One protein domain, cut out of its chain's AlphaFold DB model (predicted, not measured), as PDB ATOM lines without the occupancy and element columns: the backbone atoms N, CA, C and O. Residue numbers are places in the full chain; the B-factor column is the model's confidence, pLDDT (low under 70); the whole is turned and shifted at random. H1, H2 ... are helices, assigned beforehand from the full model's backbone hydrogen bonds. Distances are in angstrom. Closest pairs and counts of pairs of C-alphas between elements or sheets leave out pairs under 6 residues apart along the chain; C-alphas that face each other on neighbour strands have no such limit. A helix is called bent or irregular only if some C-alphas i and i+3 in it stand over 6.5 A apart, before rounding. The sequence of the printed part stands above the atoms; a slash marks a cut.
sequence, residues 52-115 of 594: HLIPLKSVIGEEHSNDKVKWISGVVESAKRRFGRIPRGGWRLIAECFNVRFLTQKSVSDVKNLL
ATOM      1  N   HIS A  52      19.191  -7.282 -14.423       80.00
ATOM      2  CA  HIS A  52      18.965  -8.403 -13.504       80.00
ATOM      3  C   HIS A  52      18.172  -8.034 -12.238       80.00
ATOM      4  O   HIS A  52      17.805  -8.925 -11.474       80.00
ATOM      5  N   LEU A  53      17.911  -6.743 -11.990       85.56
ATOM      6  CA  LEU A  53      17.131  -6.242 -10.851       85.56
ATOM      7  C   LEU A  53      15.703  -5.817 -11.226       85.56
ATOM      8  O   LEU A  53      14.914  -5.519 -10.329       85.56
ATOM      9  N   ILE A  54      15.335  -5.847 -12.511       82.81
ATOM     10  CA  ILE A  54      13.976  -5.531 -12.988       82.81
ATOM     11  C   ILE A  54      12.905  -6.398 -12.291       82.81
ATOM     12  O   ILE A  54      11.924  -5.836 -11.795       82.81
ATOM     13  N   PRO A  55      13.093  -7.726 -12.120       84.50
ATOM     14  CA  PRO A  55      12.120  -8.550 -11.402       84.50
ATOM     15  C   PRO A  55      11.964  -8.154  -9.927       84.50
ATOM     16  O   PRO A  55      10.873  -8.260  -9.373       84.50
ATOM     17  N   LEU A  56      13.037  -7.681  -9.280       87.94
ATOM     18  CA  LEU A  56      12.978  -7.205  -7.897       87.94
ATOM     19  C   LEU A  56      12.239  -5.865  -7.803       87.94
ATOM     20  O   LEU A  56      11.474  -5.671  -6.866       87.94
ATOM     21  N   LYS A  57      12.415  -4.971  -8.784       87.75
ATOM     22  CA  LYS A  57      11.680  -3.699  -8.857       87.75
ATOM     23  C   LYS A  57      10.165  -3.923  -8.961       87.75
ATOM     24  O   LYS A  57       9.418  -3.224  -8.287       87.75
ATOM     25  N   SER A  58       9.731  -4.940  -9.716       85.19
ATOM     26  CA  SER A  58       8.322  -5.371  -9.759       85.19
ATOM     27  C   SER A  58       7.813  -5.781  -8.374       85.19
ATOM     28  O   SER A  58       6.794  -5.272  -7.929       85.19
ATOM     29  N   VAL A  59       8.562  -6.630  -7.656       87.62
ATOM     30  CA  VAL A  59       8.189  -7.081  -6.300       87.62
ATOM     31  C   VAL A  59       8.116  -5.922  -5.305       87.62
ATOM     32  O   VAL A  59       7.259  -5.915  -4.429       87.62
ATOM     33  N   ILE A  60       9.004  -4.931  -5.423       87.88
ATOM     34  CA  ILE A  60       8.962  -3.729  -4.578       87.88
ATOM     35  C   ILE A  60       7.687  -2.912  -4.853       87.88
ATOM     36  O   ILE A  60       7.118  -2.344  -3.922       87.88
ATOM     37  N   GLY A  61       7.243  -2.856  -6.112       79.25
ATOM     38  CA  GLY A  61       6.041  -2.126  -6.523       79.25
ATOM     39  C   GLY A  61       4.728  -2.730  -6.017       79.25
ATOM     40  O   GLY A  61       3.772  -1.985  -5.834       79.25
ATOM     41  N   GLU A  62       4.697  -4.037  -5.750       84.12
ATOM     42  CA  GLU A  62       3.516  -4.771  -5.262       84.12
ATOM     43  C   GLU A  62       3.203  -4.504  -3.772       84.12
ATOM     44  O   GLU A  62       2.097  -4.786  -3.310       84.12
ATOM     45  N   GLU A  63       4.149  -3.958  -2.997       86.19
ATOM     46  CA  GLU A  63       3.956  -3.686  -1.568       86.19
ATOM     47  C   GLU A  63       3.452  -2.254  -1.331       86.19
ATOM     48  O   GLU A  63       4.144  -1.261  -1.606       86.19
ATOM     49  N   HIS A  64       2.248  -2.135  -0.766       82.06
ATOM     50  CA  HIS A  64       1.552  -0.855  -0.608       82.06
ATOM     51  C   HIS A  64       1.478  -0.326   0.834       82.06
ATOM     52  O   HIS A  64       0.918   0.748   1.042       82.06
ATOM     53  N   SER A  65       2.074  -1.003   1.823       84.38
ATOM     54  CA  SER A  65       2.049  -0.539   3.219       84.38
ATOM     55  C   SER A  65       2.594   0.893   3.407       84.38
ATOM     56  O   SER A  65       3.677   1.235   2.929       84.38
ATOM     57  N   ASN A  66       1.863   1.712   4.172       80.75
ATOM     58  CA  ASN A  66       2.276   3.065   4.581       80.75
ATOM     59  C   ASN A  66       3.140   3.074   5.857       80.75
ATOM     60  O   ASN A  66       3.746   4.089   6.195       80.75
ATOM     61  N   ASP A  67       3.222   1.946   6.569       87.00
ATOM     62  CA  ASP A  67       4.123   1.781   7.709       87.00
ATOM     63  C   ASP A  67       5.520   1.359   7.228       87.00
ATOM     64  O   ASP A  67       5.660   0.371   6.500       87.00
ATOM     65  N   LYS A  68       6.553   2.097   7.656       87.00
ATOM     66  CA  LYS A  68       7.954   1.912   7.235       87.00
ATOM     67  C   LYS A  68       8.495   0.512   7.546       87.00
ATOM     68  O   LYS A  68       9.254  -0.036   6.750       87.00
ATOM     69  N   VAL A  69       8.139  -0.055   8.697       86.38
ATOM     70  CA  VAL A  69       8.642  -1.359   9.157       86.38
ATOM     71  C   VAL A  69       7.893  -2.483   8.453       86.38
ATOM     72  O   VAL A  69       8.526  -3.398   7.920       86.38
ATOM     73  N   LYS A  70       6.560  -2.388   8.374       85.06
ATOM     74  CA  LYS A  70       5.730  -3.366   7.656       85.06
ATOM     75  C   LYS A  70       6.049  -3.393   6.165       85.06
ATOM     76  O   LYS A  70       6.142  -4.475   5.601       85.06
ATOM     77  N   TRP A  71       6.306  -2.235   5.554       91.12
ATOM     78  CA  TRP A  71       6.664  -2.147   4.139       91.12
ATOM     79  C   TRP A  71       7.982  -2.870   3.839       91.12
ATOM     80  O   TRP A  71       8.029  -3.724   2.960       91.12
ATOM     81  N   ILE A  72       9.052  -2.610   4.606       90.69
ATOM     82  CA  ILE A  72      10.328  -3.320   4.394       90.69
ATOM     83  C   ILE A  72      10.163  -4.816   4.678       90.69
ATOM     84  O   ILE A  72      10.716  -5.640   3.949       90.69
ATOM     85  N   SER A  73       9.417  -5.179   5.726       89.00
ATOM     86  CA  SER A  73       9.150  -6.578   6.065       89.00
ATOM     87  C   SER A  73       8.449  -7.306   4.911       89.00
ATOM     88  O   SER A  73       8.963  -8.332   4.462       89.00
ATOM     89  N   GLY A  74       7.385  -6.718   4.353       87.00
ATOM     90  CA  GLY A  74       6.644  -7.246   3.203       87.00
ATOM     91  C   GLY A  74       7.498  -7.361   1.941       87.00
ATOM     92  O   GLY A  74       7.567  -8.432   1.339       87.00
ATOM     93  N   VAL A  75       8.264  -6.319   1.595       89.69
ATOM     94  CA  VAL A  75       9.187  -6.345   0.442       89.69
ATOM     95  C   VAL A  75      10.233  -7.453   0.585       89.69
ATOM     96  O   VAL A  75      10.506  -8.186  -0.368       89.69
ATOM     97  N   VAL A  76      10.840  -7.600   1.767       89.88
ATOM     98  CA  VAL A  76      11.872  -8.619   2.007       89.88
ATOM     99  C   VAL A  76      11.284 -10.022   2.010       89.88
ATOM    100  O   VAL A  76      11.925 -10.946   1.503       89.88
ATOM    101  N   GLU A  77      10.089 -10.203   2.563       88.94
ATOM    102  CA  GLU A  77       9.403 -11.488   2.560       88.94
ATOM    103  C   GLU A  77       9.009 -11.903   1.139       88.94
ATOM    104  O   GLU A  77       9.352 -13.004   0.711       88.94
ATOM    105  N   SER A  78       8.409 -10.999   0.363       87.81
ATOM    106  CA  SER A  78       8.041 -11.234  -1.038       87.81
ATOM    107  C   SER A  78       9.268 -11.482  -1.920       87.81
ATOM    108  O   SER A  78       9.276 -12.408  -2.736       87.81
ATOM    109  N   ALA A  79      10.369 -10.753  -1.701       87.81
ATOM    110  CA  ALA A  79      11.629 -10.997  -2.401       87.81
ATOM    111  C   ALA A  79      12.238 -12.363  -2.040       87.81
ATOM    112  O   ALA A  79      12.739 -13.068  -2.917       87.81
ATOM    113  N   LYS A  80      12.186 -12.780  -0.769       88.25
ATOM    114  CA  LYS A  80      12.630 -14.121  -0.352       88.25
ATOM    115  C   LYS A  80      11.732 -15.219  -0.913       88.25
ATOM    116  O   LYS A  80      12.254 -16.242  -1.337       88.25
ATOM    117  N   ARG A  81      10.416 -15.001  -0.957       86.81
ATOM    118  CA  ARG A  81       9.443 -15.945  -1.521       86.81
ATOM    119  C   ARG A  81       9.692 -16.176  -3.012       86.81
ATOM    120  O   ARG A  81       9.665 -17.314  -3.458       86.81
ATOM    121  N   ARG A  82       9.999 -15.110  -3.763       83.94
ATOM    122  CA  ARG A  82      10.215 -15.174  -5.218       83.94
ATOM    123  C   ARG A  82      11.626 -15.608  -5.627       83.94
ATOM    124  O   ARG A  82      11.774 -16.307  -6.621       83.94
ATOM    125  N   PHE A  83      12.664 -15.203  -4.891       84.56
ATOM    126  CA  PHE A  83      14.068 -15.402  -5.292       84.56
ATOM    127  C   PHE A  83      14.880 -16.301  -4.340       84.56
ATOM    128  O   PHE A  83      16.080 -16.490  -4.544       84.56
ATOM    129  N   GLY A  84      14.287 -16.802  -3.248       76.88
ATOM    130  CA  GLY A  84      14.953 -17.555  -2.168       76.88
ATOM    131  C   GLY A  84      15.883 -16.709  -1.282       76.88
ATOM    132  O   GLY A  84      16.084 -16.989  -0.101       76.88
ATOM    133  N   ARG A  85      16.447 -15.635  -1.836       84.50
ATOM    134  CA  ARG A  85      17.311 -14.648  -1.182       84.50
ATOM    135  C   ARG A  85      17.231 -13.323  -1.930       84.50
ATOM    136  O   ARG A  85      16.875 -13.292  -3.101       84.50
ATOM    137  N   ILE A  86      17.658 -12.234  -1.299       88.94
ATOM    138  CA  ILE A  86      17.745 -10.940  -1.987       88.94
ATOM    139  C   ILE A  86      18.883 -10.995  -3.032       88.94
ATOM    140  O   ILE A  86      20.015 -11.342  -2.664       88.94
ATOM    141  N   PRO A  87      18.616 -10.672  -4.317       85.06
ATOM    142  CA  PRO A  87      19.626 -10.639  -5.376       85.06
ATOM    143  C   PRO A  87      20.806  -9.705  -5.062       85.06
ATOM    144  O   PRO A  87      20.685  -8.752  -4.287       85.06
ATOM    145  N   ARG A  88      21.975  -9.947  -5.673       81.62
ATOM    146  CA  ARG A  88      23.155  -9.073  -5.503       81.62
ATOM    147  C   ARG A  88      22.840  -7.663  -6.019       81.62
ATOM    148  O   ARG A  88      22.378  -7.512  -7.144       81.62
ATOM    149  N   GLY A  89      23.081  -6.653  -5.183       84.62
ATOM    150  CA  GLY A  89      22.682  -5.263  -5.441       84.62
ATOM    151  C   GLY A  89      21.239  -4.929  -5.035       84.62
ATOM    152  O   GLY A  89      20.913  -3.758  -4.888       84.62
ATOM    153  N   GLY A  90      20.398  -5.927  -4.738       87.75
ATOM    154  CA  GLY A  90      18.984  -5.717  -4.417       87.75
ATOM    155  C   GLY A  90      18.741  -4.885  -3.158       87.75
ATOM    156  O   GLY A  90      17.809  -4.098  -3.115       87.75
ATOM    157  N   TRP A  91      19.618  -4.973  -2.154       92.56
ATOM    158  CA  TRP A  91      19.528  -4.128  -0.956       92.56
ATOM    159  C   TRP A  91      19.747  -2.637  -1.226       92.56
ATOM    160  O   TRP A  91      19.206  -1.815  -0.492       92.56
ATOM    161  N   ARG A  92      20.541  -2.295  -2.248       88.81
ATOM    162  CA  ARG A  92      20.759  -0.905  -2.652       88.81
ATOM    163  C   ARG A  92      19.489  -0.349  -3.296       88.81
ATOM    164  O   ARG A  92      18.984   0.657  -2.821       88.81
ATOM    165  N   LEU A  93      18.907  -1.107  -4.229       89.25
ATOM    166  CA  LEU A  93      17.622  -0.779  -4.853       89.25
ATOM    167  C   LEU A  93      16.485  -0.663  -3.823       89.25
ATOM    168  O   LEU A  93      15.702   0.276  -3.871       89.25
ATOM    169  N   ILE A  94      16.405  -1.583  -2.853       91.00
ATOM    170  CA  ILE A  94      15.404  -1.521  -1.773       91.00
ATOM    171  C   ILE A  94      15.575  -0.242  -0.943       91.00
ATOM    172  O   ILE A  94      14.579   0.386  -0.600       91.00
ATOM    173  N   ALA A  95      16.811   0.152  -0.617       90.62
ATOM    174  CA  ALA A  95      17.069   1.368   0.152       90.62
ATOM    175  C   ALA A  95      16.762   2.646  -0.646       90.62
ATOM    176  O   ALA A  95      16.172   3.568  -0.092       90.62
ATOM    177  N   GLU A  96      17.099   2.682  -1.938       88.94
ATOM    178  CA  GLU A  96      16.752   3.774  -2.857       88.94
ATOM    179  C   GLU A  96      15.224   3.927  -2.959       88.94
ATOM    180  O   GLU A  96      14.691   4.994  -2.656       88.94
ATOM    181  N   CYS A  97      14.489   2.841  -3.239       88.44
ATOM    182  CA  CYS A  97      13.024   2.865  -3.280       88.44
ATOM    183  C   CYS A  97      12.393   3.226  -1.927       88.44
ATOM    184  O   CYS A  97      11.400   3.949  -1.890       88.44
ATOM    185  N   PHE A  98      12.961   2.755  -0.814       91.19
ATOM    186  CA  PHE A  98      12.499   3.106   0.530       91.19
ATOM    187  C   PHE A  98      12.646   4.609   0.803       91.19
ATOM    188  O   PHE A  98      11.718   5.244   1.306       91.19
ATOM    189  N   ASN A  99      13.796   5.184   0.448       89.75
ATOM    190  CA  ASN A  99      14.093   6.600   0.638       89.75
ATOM    191  C   ASN A  99      13.205   7.499  -0.220       89.75
ATOM    192  O   ASN A  99      12.672   8.479   0.297       89.75
ATOM    193  N   VAL A 100      12.977   7.123  -1.484       88.06
ATOM    194  CA  VAL A 100      12.034   7.815  -2.375       88.06
ATOM    195  C   VAL A 100      10.613   7.750  -1.813       88.06
ATOM    196  O   VAL A 100       9.940   8.771  -1.718       88.06
ATOM    197  N   ARG A 101      10.161   6.566  -1.384       86.56
ATOM    198  CA  ARG A 101       8.780   6.355  -0.929       86.56
ATOM    199  C   ARG A 101       8.450   7.079   0.374       86.56
ATOM    200  O   ARG A 101       7.351   7.601   0.522       86.56
ATOM    201  N   PHE A 102       9.372   7.076   1.332       89.00
ATOM    202  CA  PHE A 102       9.140   7.631   2.668       89.00
ATOM    203  C   PHE A 102       9.793   8.997   2.893       89.00
ATOM    204  O   PHE A 102       9.802   9.465   4.036       89.00
ATOM    205  N   LEU A 103      10.341   9.602   1.832       86.94
ATOM    206  CA  LEU A 103      11.063  10.876   1.860       86.94
ATOM    207  C   LEU A 103      12.154  10.887   2.947       86.94
ATOM    208  O   LEU A 103      12.227  11.786   3.783       86.94
ATOM    209  N   THR A 104      12.983   9.838   2.979       88.12
ATOM    210  CA  THR A 104      14.093   9.696   3.941       88.12
ATOM    211  C   THR A 104      15.451   9.612   3.251       88.12
ATOM    212  O   THR A 104      15.532   9.332   2.066       88.12
ATOM    213  N   GLN A 105      16.533   9.800   4.011       86.44
ATOM    214  CA  GLN A 105      17.916   9.583   3.563       86.44
ATOM    215  C   GLN A 105      18.603   8.557   4.474       86.44
ATOM    216  O   GLN A 105      19.439   8.892   5.309       86.44
ATOM    217  N   LYS A 106      18.174   7.293   4.386       85.25
ATOM    218  CA  LYS A 106      18.717   6.183   5.180       85.25
ATOM    219  C   LYS A 106      19.737   5.380   4.385       85.25
ATOM    220  O   LYS A 106      19.517   5.083   3.210       85.25
ATOM    221  N   SER A 107      20.826   4.970   5.034       89.69
ATOM    222  CA  SER A 107      21.776   4.039   4.422       89.69
ATOM    223  C   SER A 107      21.164   2.636   4.306       89.69
ATOM    224  O   SER A 107      20.216   2.282   5.012       89.69
ATOM    225  N   VAL A 108      21.747   1.778   3.462       87.00
ATOM    226  CA  VAL A 108      21.349   0.358   3.360       87.00
ATOM    227  C   VAL A 108      21.389  -0.343   4.727       87.00
ATOM    228  O   VAL A 108      20.573  -1.224   5.002       87.00
ATOM    229  N   SER A 109      22.330   0.039   5.593       85.12
ATOM    230  CA  SER A 109      22.449  -0.498   6.950       85.12
ATOM    231  C   SER A 109      21.278  -0.068   7.834       85.12
ATOM    232  O   SER A 109      20.709  -0.902   8.534       85.12
ATOM    233  N   ASP A 110      20.850   1.190   7.743       84.44
ATOM    234  CA  ASP A 110      19.725   1.716   8.526       84.44
ATOM    235  C   ASP A 110      18.394   1.094   8.098       84.44
ATOM    236  O   ASP A 110      17.564   0.758   8.941       84.44
ATOM    237  N   VAL A 111      18.208   0.880   6.790       84.69
ATOM    238  CA  VAL A 111      17.034   0.182   6.242       84.69
ATOM    239  C   VAL A 111      16.997  -1.276   6.713       84.69
ATOM    240  O   VAL A 111      15.942  -1.775   7.094       84.69
ATOM    241  N   LYS A 112      18.146  -1.959   6.784       86.62
ATOM    242  CA  LYS A 112      18.231  -3.312   7.361       86.62
ATOM    243  C   LYS A 112      17.926  -3.332   8.856       86.62
ATOM    244  O   LYS A 112      17.285  -4.267   9.325       86.62
ATOM    245  N   ASN A 113      18.360  -2.316   9.595       84.25
ATOM    246  CA  ASN A 113      18.124  -2.231  11.034       84.25
ATOM    247  C   ASN A 113      16.636  -2.074  11.377       84.25
ATOM    248  O   ASN A 113      16.222  -2.532  12.439       84.25
ATOM    249  N   LEU A 114      15.817  -1.535  10.467       83.44
ATOM    250  CA  LEU A 114      14.360  -1.469  10.643       83.44
ATOM    251  C   LEU A 114      13.697  -2.853  10.737       83.44
ATOM    252  O   LEU A 114      12.655  -2.972  11.369       83.44
ATOM    253  N   LEU A 115      14.311  -3.909  10.190       78.62
ATOM    254  CA  LEU A 115      13.823  -5.291  10.320       78.62
ATOM    255  C   LEU A 115      14.173  -5.939  11.665       78.62
ATOM    256  O   LEU A 115      13.613  -6.978  12.005       78.62
TER     257      LEU A 115
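This is residues 52 to 115 of the 594 residues of the protein "uncharacterized protein LOC115231342" of Octopus vulgaris (UniProt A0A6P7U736). Three helices, H1, H2 and H3, make an up-and-down bundle, each running against the one before it, and the short helix H4 lies across H2 and H3 on the side away from H1. The bundle is loosely formed between H2 and H3, which are close but not clearly touching. The printed part has 64 residues with four named helices, in the order H1, H2, H3, H4, and no named strand; the class is all helix. The whole is compact, with a radius of gyration of the C-alphas of 10.5 A, and rounded, spanning 26 by 21 by 18 A.

H1, residues 52 to 61, and H2, residues 68 to 83, form a helical hairpin. They touch at a steep tilt of 44 degrees, opposite ways; the closest C-alphas, of Ile 60 and Val 75, are 5.7 A apart, and H2 touches H1 with residues 75 to 79 alone. H3, residues 90 to 102, touches H1 at a shallow tilt of 33 degrees, only just short of steep, the same way; the closest C-alphas, of Leu 53 and Gly 90, are 6.7 A apart. H4, residues 108 to 115, touches H3 about perpendicular, at 75 degrees, with the closest C-alphas, of Ala 95 and Val 108, 5.4 A apart. H1 and H4 are apart. Each O i to N i+4 pair is within hydrogen-bond range in H2 and H3, against 5 of 6 in H1 and 3 of 4 in H4.

H1 begins at C-alpha 52 (18.965, -8.403, -13.504) and is irregular, with C-alphas 52 and 55 7.2 A apart. H2 is 22.2 A long and H3 18.0 A. H4 ends at C-alpha 115 (13.823, -5.291, 10.320).

The C-alphas farthest apart, of Gly 84 and Leu 103, are 29.0 A apart. The printed part has no cut, no link is long, and no printed residue is under 70 in pLDDT.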